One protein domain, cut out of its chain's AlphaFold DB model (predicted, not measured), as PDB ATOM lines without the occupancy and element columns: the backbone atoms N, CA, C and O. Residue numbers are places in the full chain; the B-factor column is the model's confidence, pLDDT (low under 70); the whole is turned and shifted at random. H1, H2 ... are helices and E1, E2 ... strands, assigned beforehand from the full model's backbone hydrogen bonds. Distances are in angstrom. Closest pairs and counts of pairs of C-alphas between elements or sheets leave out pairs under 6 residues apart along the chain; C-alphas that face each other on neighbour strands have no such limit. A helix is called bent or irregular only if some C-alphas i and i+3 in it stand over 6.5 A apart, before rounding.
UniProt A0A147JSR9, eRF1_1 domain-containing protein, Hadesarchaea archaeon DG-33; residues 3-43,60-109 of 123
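AT A GLANCE: This is residues 3 to 43 and 60 to 109 of the 123 residues of the protein "eRF1_1 domain-containing protein" of Hadesarchaea archaeon DG-33 (UniProt A0A147JSR9). One antiparallel sheet of seven strands is folded back on itself into two leaves, with E1, E2, E7 and E3 in one leaf facing E5 and E6 in the other, and the long bent strand E4 as the hinge. The single helix H1 packs on E4 and E5, and the hairpin of E1 and E2 makes the far end of its leaf. The printed part has 91 residues with one named helix and seven named strands, along the chain E1 E2 H1 E3 E4 E5 E6 E7; the sheet's order is E1 E2 E7 E3 E4 E5 E6, and the class is mostly strand. It is compact, with a radius of gyration of the C-alphas of 12.3 A and spans of 32 by 31 by 25 A.

IN THESE COORDINATES: E1, residues 3 to 7, begins at C-alpha 3 (49.623, 19.427, 36.827). E2 is residues 12 to 16, and H1, residues 20 to 29, is 14.6 A long. E3, residues 35 to 42, is 20.2 A long and bends by 55 degrees at residue 39. E4, residues 60 to 73, is 25.6 A long and bends by 104 degrees at residue 68, C-alpha (50.316, 40.567, 46.923). E5, residues 78 to 87, is 23.3 A long and bends by 78 degrees at residue 84. E6 is residues 94 to 99, 16.5 A; E7, residues 104 to 108, ends at C-alpha 108 (50.044, 32.743, 35.065).

HOW THE PARTS SIT: The sheet is strongly twisted, with E1 and E6 as edge strands. E1 and E2 form a hairpin, with N 4 and O 14 2.8 A apart. E2 and E7 are antiparallel at 160 degrees, with N 13 and O 107 at 2.8 A. E7 and E3 pair through N 37 and O 106, 2.8 A. E2, H1 and E3 form a split strand-helix-strand unit, two strands running the same way with E7 between them, and its crossover is right-handed. E3 and E4 have N 36 and O 65 at 2.9 A. E4, E5 and E6 form a meander, each strand the antiparallel neighbour of the one before: N 71 and O 80 are 2.8 A apart, N 97 and O 81 2.8 A. Between the leaves, the closest C-alphas of E3 and E6, Ala 38 and Phe 97, are 7.6 A apart. H1 is on the sheet at a height of 7.3 A; its closest C-alphas to E4 are Gln 27 and Val 70, 6.2 A. In H1, 5 of 6 O i to N i+4 pairs are within hydrogen-bond range.

THE WHOLE: The C-alphas farthest apart, Lys 9 and His 75, are 36.9 A apart. Residues 44 to 59 are not printed, and C-alphas 43 and 60 are 9.3 A apart across this cut. Of the links that are printed whole, E5 to E6 is short and the others are tight. The mean pLDDT of the printed part is 88.3; residues 40 to 43 and residue 60 are under 70.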
ATOM      1  N   VAL A   3      49.769  18.473  37.930       90.31
ATOM      2  CA  VAL A   3      49.623  19.427  36.827       90.31
ATOM      3  C   VAL A   3      48.509  18.933  35.907       90.31
ATOM      4  O   VAL A   3      48.586  17.849  35.342       90.31
ATOM      5  N   VAL A   4      47.454  19.732  35.772       90.56
ATOM      6  CA  VAL A   4      46.296  19.434  34.914       90.56
ATOM      7  C   VAL A   4      46.525  19.946  33.499       90.56
ATOM      8  O   VAL A   4      46.075  19.340  32.534       90.56
ATOM      9  N   HIS A   5      47.180  21.098  33.370       89.56
ATOM     10  CA  HIS A   5      47.436  21.720  32.081       89.56
ATOM     11  C   HIS A   5      48.664  22.620  32.169       89.56
ATOM     12  O   HIS A   5      48.820  23.356  33.144       89.56
ATOM     13  N   LYS A   6      49.513  22.587  31.145       89.75
ATOM     14  CA  LYS A   6      50.738  23.382  31.069       89.75
ATOM     15  C   LYS A   6      50.805  24.048  29.701       89.75
ATOM     16  O   LYS A   6      50.938  23.370  28.690       89.75
ATOM     17  N   ASP A   7      50.724  25.369  29.694       88.69
ATOM     18  CA  ASP A   7      50.859  26.214  28.515       88.69
ATOM     19  C   ASP A   7      51.997  27.204  28.759       88.69
ATOM     20  O   ASP A   7      51.799  28.328  29.220       88.69
ATOM     21  N   LEU A   8      53.222  26.751  28.489       84.69
ATOM     22  CA  LEU A   8      54.421  27.570  28.667       84.69
ATOM     23  C   LEU A   8      54.483  28.745  27.687       84.69
ATOM     24  O   LEU A   8      55.101  29.751  28.015       84.69
ATOM     25  N   LYS A   9      53.819  28.655  26.524       84.12
ATOM     26  CA  LYS A   9      53.807  29.737  25.528       84.12
ATOM     27  C   LYS A   9      53.103  30.981  26.068       84.12
ATOM     28  O   LYS A   9      53.574  32.089  25.849       84.12
ATOM     29  N   HIS A  10      52.015  30.787  26.811       84.88
ATOM     30  CA  HIS A  10      51.279  31.865  27.482       84.88
ATOM     31  C   HIS A  10      51.598  31.968  28.980       84.88
ATOM     32  O   HIS A  10      50.899  32.653  29.727       84.88
ATOM     33  N   GLY A  11      52.620  31.242  29.434       88.44
ATOM     34  CA  GLY A  11      53.070  31.228  30.814       88.44
ATOM     35  C   GLY A  11      52.027  30.766  31.838       88.44
ATOM     36  O   GLY A  11      52.034  31.218  32.981       88.44
ATOM     37  N   LYS A  12      51.105  29.881  31.454       90.88
ATOM     38  CA  LYS A  12      49.976  29.445  32.282       90.88
ATOM     39  C   LYS A  12      50.102  27.979  32.678       90.88
ATOM     40  O   LYS A  12      50.164  27.094  31.829       90.88
ATOM     41  N   ILE A  13      50.043  27.697  33.976       92.19
ATOM     42  CA  ILE A  13      50.070  26.336  34.523       92.19
ATOM     43  C   ILE A  13      48.861  26.142  35.430       92.19
ATOM     44  O   ILE A  13      48.670  26.890  36.381       92.19
ATOM     45  N   LYS A  14      48.036  25.133  35.140       91.56
ATOM     46  CA  LYS A  14      46.911  24.709  35.979       91.56
ATOM     47  C   LYS A  14      47.292  23.459  36.748       91.56
ATOM     48  O   LYS A  14      47.731  22.479  36.149       91.56
ATOM     49  N   LEU A  15      47.057  23.470  38.050       93.50
ATOM     50  CA  LEU A  15      47.437  22.392  38.950       93.50
ATOM     51  C   LEU A  15      46.389  22.179  40.050       93.50
ATOM     52  O   LEU A  15      45.553  23.049  40.308       93.50
ATOM     53  N   VAL A  16      46.410  20.992  40.650       91.44
ATOM     54  CA  VAL A  16      45.550  20.578  41.763       91.44
ATOM     55  C   VAL A  16      46.428  20.199  42.948       91.44
ATOM     56  O   VAL A  16      47.428  19.492  42.786       91.44
ATOM     57  N   VAL A  17      46.039  20.689  44.121       90.69
ATOM     58  CA  VAL A  17      46.675  20.371  45.404       90.69
ATOM     59  C   VAL A  17      46.210  18.994  45.868       90.69
ATOM     60  O   VAL A  17      45.009  18.775  46.001       90.69
ATOM     61  N   GLU A  18      47.134  18.072  46.122       90.62
ATOM     62  CA  GLU A  18      46.826  16.686  46.514       90.62
ATOM     63  C   GLU A  18      47.508  16.282  47.827       90.62
ATOM     64  O   GLU A  18      46.950  15.482  48.573       90.62
ATOM     65  N   THR A  19      48.672  16.855  48.145       89.25
ATOM     66  CA  THR A  19      49.462  16.523  49.342       89.25
ATOM     67  C   THR A  19      49.837  17.766  50.145       89.25
ATOM     68  O   THR A  19      49.726  18.893  49.667       89.25
ATOM     69  N   LEU A  20      50.219  17.583  51.416       87.50
ATOM     70  CA  LEU A  20      50.583  18.697  52.304       87.50
ATOM     71  C   LEU A  20      51.802  19.465  51.775       87.50
ATOM     72  O   LEU A  20      51.849  20.691  51.858       87.50
ATOM     73  N   ASP A  21      52.755  18.725  51.211       88.88
ATOM     74  CA  ASP A  21      53.979  19.249  50.604       88.88
ATOM     75  C   ASP A  21      53.667  20.254  49.480       88.88
ATOM     76  O   ASP A  21      54.279  21.315  49.371       88.88
ATOM     77  N   ASP A  22      52.589  20.015  48.730       89.88
ATOM     78  CA  ASP A  22      52.146  20.910  47.662       89.88
ATOM     79  C   ASP A  22      51.858  22.333  48.144       89.88
ATOM     80  O   ASP A  22      52.070  23.279  47.387       89.88
ATOM     81  N   PHE A  23      51.383  22.519  49.381       90.06
ATOM     82  CA  PHE A  23      51.183  23.863  49.924       90.06
ATOM     83  C   PHE A  23      52.506  24.580  50.154       90.06
ATOM     84  O   PHE A  23      52.611  25.770  49.856       90.06
ATOM     85  N   TRP A  24      53.509  23.858  50.657       88.12
ATOM     86  CA  TRP A  24      54.848  24.398  50.834       88.12
ATOM     87  C   TRP A  24      55.458  24.751  49.476       88.12
ATOM     88  O   TRP A  24      55.946  25.866  49.300       88.12
ATOM     89  N   HIS A  25      55.338  23.871  48.483       89.19
ATOM     90  CA  HIS A  25      55.768  24.166  47.119       89.19
ATOM     91  C   HIS A  25      55.050  25.382  46.532       89.19
ATOM     92  O   HIS A  25      55.702  26.270  45.992       89.19
ATOM     93  N   LEU A  26      53.724  25.466  46.661       89.94
ATOM     94  CA  LEU A  26      52.944  26.595  46.155       89.94
ATOM     95  C   LEU A  26      53.316  27.918  46.821       89.94
ATOM     96  O   LEU A  26      53.353  28.937  46.138       89.94
ATOM     97  N   GLN A  27      53.624  27.900  48.120       90.06
ATOM     98  CA  GLN A  27      54.105  29.076  48.842       90.06
ATOM     99  C   GLN A  27      55.403  29.636  48.240       90.06
ATOM    100  O   GLN A  27      55.572  30.848  48.206       90.06
ATOM    101  N   HIS A  28      56.308  28.773  47.770       89.00
ATOM    102  CA  HIS A  28      57.578  29.190  47.157       89.00
ATOM    103  C   HIS A  28      57.459  29.418  45.645       89.00
ATOM    104  O   HIS A  28      58.269  30.125  45.055       89.00
ATOM    105  N   LEU A  29      56.464  28.802  45.004       89.75
ATOM    106  CA  LEU A  29      56.225  28.913  43.570       89.75
ATOM    107  C   LEU A  29      55.526  30.221  43.197       89.75
ATOM    108  O   LEU A  29      55.778  30.753  42.117       89.75
ATOM    109  N   VAL A  30      54.600  30.681  44.038       91.00
ATOM    110  CA  VAL A  30      53.789  31.875  43.793       91.00
ATOM    111  C   VAL A  30      54.473  33.089  44.403       91.00
ATOM    112  O   VAL A  30      54.665  33.162  45.613       91.00
ATOM    113  N   GLU A  31      54.789  34.065  43.561       90.62
ATOM    114  CA  GLU A  31      55.489  35.287  43.943       90.62
ATOM    115  C   GLU A  31      54.556  36.508  43.848       90.62
ATOM    116  O   GLU A  31      53.560  36.489  43.112       90.62
ATOM    117  N   PRO A  32      54.846  37.604  44.574       91.31
ATOM    118  CA  PRO A  32      54.141  38.863  44.375       91.31
ATOM    119  C   PRO A  32      54.184  39.301  42.903       91.31
ATOM    120  O   PRO A  32      55.224  39.224  42.252       91.31
ATOM    121  N   ASN A  33      53.061  39.822  42.407       91.69
ATOM    122  CA  ASN A  33      52.770  40.162  41.005       91.69
ATOM    123  C   ASN A  33      52.395  38.999  40.075       91.69
ATOM    124  O   ASN A  33      51.925  39.272  38.965       91.69
ATOM    125  N   ASP A  34      52.491  37.743  40.515       93.38
ATOM    126  CA  ASP A  34      51.940  36.623  39.753       93.38
ATOM    127  C   ASP A  34      50.415  36.723  39.653       93.38
ATOM    128  O   ASP A  34      49.731  37.255  40.534       93.38
ATOM    129  N   ILE A  35      49.852  36.187  38.570       94.62
ATOM    130  CA  ILE A  35      48.402  36.145  38.388       94.62
ATOM    131  C   ILE A  35      47.910  34.752  38.746       94.62
ATOM    132  O   ILE A  35      48.197  33.778  38.051       94.62
ATOM    133  N   VAL A  36      47.095  34.662  39.791       94.25
ATOM    134  CA  VAL A  36      46.460  33.406  40.191       94.25
ATOM    135  C   VAL A  36      44.988  33.438  39.834       94.25
ATOM    136  O   VAL A  36      44.263  34.379  40.145       94.25
ATOM    137  N   THR A  37      44.535  32.382  39.170       92.31
ATOM    138  CA  THR A  37      43.145  32.177  38.783       92.31
ATOM    139  C   THR A  37      42.611  30.912  39.431       92.31
ATOM    140  O   THR A  37      43.132  29.823  39.197       92.31
ATOM    141  N   ALA A  38      41.532  31.038  40.194       89.62
ATOM    142  CA  ALA A  38      40.857  29.911  40.823       89.62
ATOM    143  C   ALA A  38      39.356  29.944  40.516       89.62
ATOM    144  O   ALA A  38      38.764  30.996  40.252       89.62
ATOM    145  N   GLN A  39      38.731  28.767  40.526       80.88
ATOM    146  CA  GLN A  39      37.279  28.660  40.426       80.88
ATOM    147  C   GLN A  39      36.698  28.667  41.834       80.88
ATOM    148  O   GLN A  39      36.962  27.761  42.619       80.88
ATOM    149  N   THR A  40      35.897  29.683  42.143       69.31
ATOM    150  CA  THR A  40      35.196  29.801  43.420       69.31
ATOM    151  C   THR A  40      33.689  29.657  43.228       69.31
ATOM    152  O   THR A  40      33.138  29.857  42.141       69.31
ATOM    153  N   TRP A  41      33.004  29.277  44.299       63.41
ATOM    154  CA  TRP A  41      31.558  29.121  44.328       63.41
ATOM    155  C   TRP A  41      30.952  30.316  45.053       63.41
ATOM    156  O   TRP A  41      30.968  30.371  46.282       63.41
ATOM    157  N   ARG A  42      30.389  31.273  44.312       58.12
ATOM    158  CA  ARG A  42      29.628  32.363  44.932       58.12
ATOM    159  C   ARG A  42      28.189  31.890  45.143       58.12
ATOM    160  O   ARG A  42      27.525  31.479  44.194       58.12
ATOM    161  N   ARG A  43      27.710  31.932  46.389       50.16
ATOM    162  CA  ARG A  43      26.271  31.867  46.683       50.16
ATOM    163  C   ARG A  43      25.719  33.281  46.490       50.16
ATOM    164  O   ARG A  43      26.191  34.198  47.160       50.16
ATOM    165  N   ARG A  60      29.487  28.751  39.309       65.25
ATOM    166  CA  ARG A  60      30.956  28.727  39.342       65.25
ATOM    167  C   ARG A  60      31.446  30.047  38.770       65.25
ATOM    168  O   ARG A  60      31.168  30.344  37.611       65.25
ATOM    169  N   VAL A  61      32.164  30.821  39.571       77.69
ATOM    170  CA  VAL A  61      32.792  32.061  39.120       77.69
ATOM    171  C   VAL A  61      34.291  31.820  39.048       77.69
ATOM    172  O   VAL A  61      34.905  31.337  39.998       77.69
ATOM    173  N   THR A  62      34.879  32.138  37.902       84.56
ATOM    174  CA  THR A  62      36.332  32.179  37.751       84.56
ATOM    175  C   THR A  62      36.797  33.567  38.159       84.56
ATOM    176  O   THR A  62      36.365  34.552  37.561       84.56
ATOM    177  N   LEU A  63      37.654  33.636  39.173       90.81
ATOM    178  CA  LEU A  63      38.232  34.879  39.669       90.81
ATOM    179  C   LEU A  63      39.745  34.831  39.448       90.81
ATOM    180  O   LEU A  63      40.373  33.798  39.697       90.81
ATOM    181  N   SER A  64      40.317  35.937  38.984       93.06
ATOM    182  CA  SER A  64      41.763  36.114  38.844       93.06
ATOM    183  C   SER A  64      42.224  37.270  39.719       93.06
ATOM    184  O   SER A  64      41.658  38.362  39.631       93.06
ATOM    185  N   ILE A  65      43.265  37.042  40.516       94.69
ATOM    186  CA  ILE A  65      43.900  38.061  41.355       94.69
ATOM    187  C   ILE A  65      45.369  38.230  40.968       94.69
ATOM    188  O   ILE A  65      46.012  37.270  40.542       94.69
ATOM    189  N   ARG A  66      45.895  39.443  41.140       96.06
ATOM    190  CA  ARG A  66      47.331  39.712  41.215       96.06
ATOM    191  C   ARG A  66      47.775  39.467  42.645       96.06
ATOM    192  O   ARG A  66      47.256  40.126  43.540       96.06
ATOM    193  N   VAL A  67      48.694  38.536  42.851       95.81
ATOM    194  CA  VAL A  67      49.166  38.167  44.185       95.81
ATOM    195  C   VAL A  67      49.948  39.320  44.807       95.81
ATOM    196  O   VAL A  67      50.822  39.909  44.178       95.81
ATOM    197  N   GLU A  68      49.620  39.614  46.056       95.62
ATOM    198  CA  GLU A  68      50.316  40.567  46.923       95.62
ATOM    199  C   GLU A  68      51.035  39.837  48.059       95.62
ATOM    200  O   GLU A  68      52.123  40.239  48.458       95.62
ATOM    201  N   GLY A  69      50.454  38.738  48.548       93.19
ATOM    202  CA  GLY A  69      51.029  37.948  49.628       93.19
ATOM    203  C   GLY A  69      50.523  36.512  49.646       93.19
ATOM    204  O   GLY A  69      49.426  36.205  49.168       93.19
ATOM    205  N   VAL A  70      51.339  35.628  50.215       93.25
ATOM    206  CA  VAL A  70      51.048  34.203  50.363       93.25
ATOM    207  C   VAL A  70      51.283  33.801  51.814       93.25
ATOM    208  O   VAL A  70      52.376  33.979  52.343       93.25
ATOM    209  N   GLU A  71      50.260  33.249  52.459       91.06
ATOM    210  CA  GLU A  71      50.296  32.833  53.860       91.06
ATOM    211  C   GLU A  71      49.945  31.351  53.976       91.06
ATOM    212  O   GLU A  71      48.862  30.920  53.574       91.06
ATOM    213  N   PHE A  72      50.843  30.551  54.552       87.62
ATOM    214  CA  PHE A  72      50.580  29.139  54.812       87.62
ATOM    215  C   PHE A  72      50.241  28.892  56.282       87.62
ATOM    216  O   PHE A  72      51.085  29.007  57.174       87.62
ATOM    217  N   HIS A  73      49.002  28.479  56.539       87.25
ATOM    218  CA  HIS A  73      48.559  28.071  57.865       87.25
ATOM    219  C   HIS A  73      48.869  26.587  58.084       87.25
ATOM    220  O   HIS A  73      48.016  25.726  57.859       87.25
ATOM    221  N   LYS A  74      50.086  26.292  58.558       79.00
ATOM    222  CA  LYS A  74      50.595  24.923  58.788       79.00
ATOM    223  C   LYS A  74      49.661  24.046  59.629       79.00
ATOM    224  O   LYS A  74      49.513  22.870  59.342       79.00
ATOM    225  N   HIS A  75      49.007  24.616  60.642       82.69
ATOM    226  CA  HIS A  75      48.085  23.874  61.513       82.69
ATOM    227  C   HIS A  75      46.730  23.571  60.862       82.69
ATOM    228  O   HIS A  75      46.051  22.636  61.269       82.69
ATOM    229  N   ALA A  76      46.328  24.366  59.867       82.62
ATOM    230  CA  ALA A  76      45.039  24.238  59.192       82.62
ATOM    231  C   ALA A  76      45.153  23.581  57.807       82.62
ATOM    232  O   ALA A  76      44.140  23.460  57.123       82.62
ATOM    233  N   ASN A  77      46.367  23.199  57.380       86.44
ATOM    234  CA  ASN A  77      46.662  22.661  56.048       86.44
ATOM    235  C   ASN A  77      46.005  23.492  54.933       86.44
ATOM    236  O   ASN A  77      45.346  22.960  54.041       86.44
ATOM    237  N   ARG A  78      46.136  24.819  55.043       88.25
ATOM    238  CA  ARG A  78      45.479  25.782  54.159       88.25
ATOM    239  C   ARG A  78      46.465  26.848  53.717       88.25
ATOM    240  O   ARG A  78      47.123  27.474  54.550       88.25
ATOM    241  N   LEU A  79      46.516  27.087  52.411       91.19
ATOM    242  CA  LEU A  79      47.302  28.162  51.811       91.19
ATOM    243  C   LEU A  79      46.377  29.313  51.420       91.19
ATOM    244  O   LEU A  79      45.416  29.124  50.671       91.19
ATOM    245  N   ARG A  80      46.661  30.506  51.935       92.56
ATOM    246  CA  ARG A  80      45.923  31.727  51.641       92.56
ATOM    247  C   ARG A  80      46.727  32.597  50.681       92.56
ATOM    248  O   ARG A  80      47.870  32.938  50.957       92.56
ATOM    249  N   LEU A  81      46.116  32.961  49.560       93.06
ATOM    250  CA  LEU A  81      46.692  33.870  48.570       93.06
ATOM    251  C   LEU A  81      45.926  35.182  48.624       93.06
ATOM    252  O   LEU A  81      44.739  35.198  48.309       93.06
ATOM    253  N   LEU A  82      46.587  36.253  49.038       94.31
ATOM    254  CA  LEU A  82      46.046  37.608  49.096       94.31
ATOM    255  C   LEU A  82      46.430  38.360  47.829       94.31
ATOM    256  O   LEU A  82      47.540  38.201  47.319       94.31
ATOM    257  N   GLY A  83      45.516  39.174  47.315       94.75
ATOM    258  CA  GLY A  83      45.796  39.952  46.125       94.75
ATOM    259  C   GLY A  83      44.644  40.818  45.648       94.75
ATOM    260  O   GLY A  83      43.522  40.730  46.147       94.75
ATOM    261  N   THR A  84      44.909  41.617  44.624       95.44
ATOM    262  CA  THR A  84      43.914  42.490  43.995       95.44
ATOM    263  C   THR A  84      43.227  41.788  42.826       95.44
ATOM    264  O   THR A  84      43.883  41.183  41.980       95.44
ATOM    265  N   ILE A  85      41.899  41.877  42.736       93.50
ATOM    266  CA  ILE A  85      41.114  41.277  41.651       93.50
ATOM    267  C   ILE A  85      41.449  41.957  40.319       93.50
ATOM    268  O   ILE A  85      41.185  43.144  40.130       93.50
ATOM    269  N   LEU A  86      41.955  41.171  39.368       92.69
ATOM    270  CA  LEU A  86      42.179  41.589  37.981       92.69
ATOM    271  C   LEU A  86      41.004  41.236  37.069       92.69
ATOM    272  O   LEU A  86      40.719  41.955  36.115       92.69
ATOM    273  N   ARG A  87      40.332  40.108  37.331       89.06
ATOM    274  CA  ARG A  87      39.214  39.634  36.510       89.06
ATOM    275  C   ARG A  87      38.168  38.937  37.361       89.06
ATOM    276  O   ARG A  87      38.479  37.961  38.037       89.06
ATOM    277  N   GLY A  88      36.924  39.392  37.252       84.88
ATOM    278  CA  GLY A  88      35.760  38.827  37.929       84.88
ATOM    279  C   GLY A  88      34.836  39.924  38.459       84.88
ATOM    280  O   GLY A  88      34.947  41.067  38.013       84.88
ATOM    281  N   PRO A  89      33.908  39.603  39.377       72.31
ATOM    282  CA  PRO A  89      33.168  40.631  40.098       72.31
ATOM    283  C   PRO A  89      34.141  41.460  40.946       72.31
ATOM    284  O   PRO A  89      35.106  40.908  41.466       72.31
ATOM    285  N   ASP A  90      33.880  42.758  41.094       84.94
ATOM    286  CA  ASP A  90      34.643  43.642  41.987       84.94
ATOM    287  C   ASP A  90      36.131  43.853  41.603       84.94
ATOM    288  O   ASP A  90      37.008  43.868  42.468       84.94
ATOM    289  N   ILE A  91      36.426  44.045  40.308       91.56
ATOM    290  CA  ILE A  91      37.774  44.396  39.810       91.56
ATOM    291  C   ILE A  91      38.357  45.577  40.602       91.56
ATOM    292  O   ILE A  91      37.674  46.570  40.841       91.56
ATOM    293  N   GLY A  92      39.627  45.460  40.996       90.88
ATOM    294  CA  GLY A  92      40.346  46.472  41.770       90.88
ATOM    295  C   GLY A  92      40.194  46.357  43.290       90.88
ATOM    296  O   GLY A  92      40.908  47.049  44.007       90.88
ATOM    297  N   LYS A  93      39.323  45.479  43.810       92.56
ATOM    298  CA  LYS A  93      39.254  45.193  45.255       92.56
ATOM    299  C   LYS A  93      40.234  44.091  45.661       92.56
ATOM    300  O   LYS A  93      40.548  43.208  44.862       92.56
ATOM    301  N   HIS A  94      40.644  44.097  46.927       92.62
ATOM    302  CA  HIS A  94      41.414  43.000  47.510       92.62
ATOM    303  C   HIS A  94      40.523  41.778  47.759       92.62
ATOM    304  O   HIS A  94      39.383  41.881  48.219       92.62
ATOM    305  N   HIS A  95      41.062  40.601  47.472       90.06
ATOM    306  CA  HIS A  95      40.437  39.313  47.721       90.06
ATOM    307  C   HIS A  95      41.487  38.311  48.185       90.06
ATOM    308  O   HIS A  95      42.672  38.446  47.893       90.06
ATOM    309  N   SER A  96      41.042  37.274  48.893       90.19
ATOM    310  CA  SER A  96      41.924  36.186  49.291       90.19
ATOM    311  C   SER A  96      41.380  34.835  48.861       90.19
ATOM    312  O   SER A  96      40.274  34.473  49.264       90.19
ATOM    313  N   PHE A  97      42.165  34.062  48.115       90.81
ATOM    314  CA  PHE A  97      41.866  32.655  47.872       90.81
ATOM    315  C   PHE A  97      42.318  31.806  49.051       90.81
ATOM    316  O   PHE A  97      43.415  31.988  49.562       90.81
ATOM    317  N   SER A  98      41.473  30.864  49.461       90.25
ATOM    318  CA  SER A  98      41.829  29.808  50.408       90.25
ATOM    319  C   SER A  98      41.913  28.498  49.641       90.25
ATOM    320  O   SER A  98      40.908  28.045  49.096       90.25
ATOM    321  N   LEU A  99      43.113  27.932  49.557       89.06
ATOM    322  CA  LEU A  99      43.372  26.659  48.902       89.06
ATOM    323  C   LEU A  99      43.408  25.546  49.945       89.06
ATOM    324  O   LEU A  99      44.083  25.655  50.968       89.06
ATOM    325  N   GLU A 100      42.695  24.473  49.633       89.56
ATOM    326  CA  GLU A 100      42.607  23.232  50.402       89.56
ATOM    327  C   GLU A 100      42.930  22.039  49.489       89.56
ATOM    328  O   GLU A 100      43.028  22.193  48.266       89.56
ATOM    329  N   PHE A 101      43.050  20.836  50.049       89.88
ATOM    330  CA  PHE A 101      43.188  19.615  49.253       89.88
ATOM    331  C   PHE A 101      42.073  19.490  48.204       89.88
ATOM    332  O   PHE A 101      40.904  19.771  48.465       89.88
ATOM    333  N   GLY A 102      42.441  19.105  46.983       88.06
ATOM    334  CA  GLY A 102      41.550  19.037  45.825       88.06
ATOM    335  C   GLY A 102      41.271  20.385  45.152       88.06
ATOM    336  O   GLY A 102      40.627  20.418  44.100       88.06
ATOM    337  N   SER A 103      41.766  21.501  45.698       87.88
ATOM    338  CA  SER A 103      41.611  22.814  45.068       87.88
ATOM    339  C   SER A 103      42.427  22.896  43.785       87.88
ATOM    340  O   SER A 103      43.607  22.543  43.751       87.88
ATOM    341  N   ALA A 104      41.796  23.407  42.730       89.62
ATOM    342  CA  ALA A 104      42.459  23.694  41.468       89.62
ATOM    343  C   ALA A 104      42.802  25.185  41.382       89.62
ATOM    344  O   ALA A 104      41.910  26.030  41.507       89.62
ATOM    345  N   LEU A 105      44.057  25.502  41.071       91.88
ATOM    346  CA  LEU A 105      44.467  26.852  40.689       91.88
ATOM    347  C   LEU A 105      45.186  26.851  39.346       91.88
ATOM    348  O   LEU A 105      45.763  25.852  38.921       91.88
ATOM    349  N   ALA A 106      45.151  27.993  38.676       92.88
ATOM    350  CA  ALA A 106      45.996  28.292  37.541       92.88
ATOM    351  C   ALA A 106      46.894  29.480  37.878       92.88
ATOM    352  O   ALA A 106      46.395  30.534  38.263       92.88
ATOM    353  N   ILE A 107      48.198  29.300  37.720       93.62
ATOM    354  CA  ILE A 107      49.217  30.328  37.896       93.62
ATOM    355  C   ILE A 107      49.621  30.796  36.505       93.62
ATOM    356  O   ILE A 107      49.990  29.980  35.657       93.62
ATOM    357  N   THR A 108      49.547  32.098  36.274       92.44
ATOM    358  CA  THR A 108      50.044  32.743  35.065       92.44
ATOM    359  C   THR A 108      51.195  33.660  35.450       92.44
ATOM    360  O   THR A 108      50.984  34.645  36.159       92.44
ATOM    361  N   LYS A 109      52.399  33.337  34.977       90.50
ATOM    362  CA  LYS A 109      53.600  34.154  35.161       90.50
ATOM    363  C   LYS A 109      54.586  33.952  34.020       90.50
ATOM    364  O   LYS A 109      54.433  33.030  33.220       90.50
TER     365      LYS A 109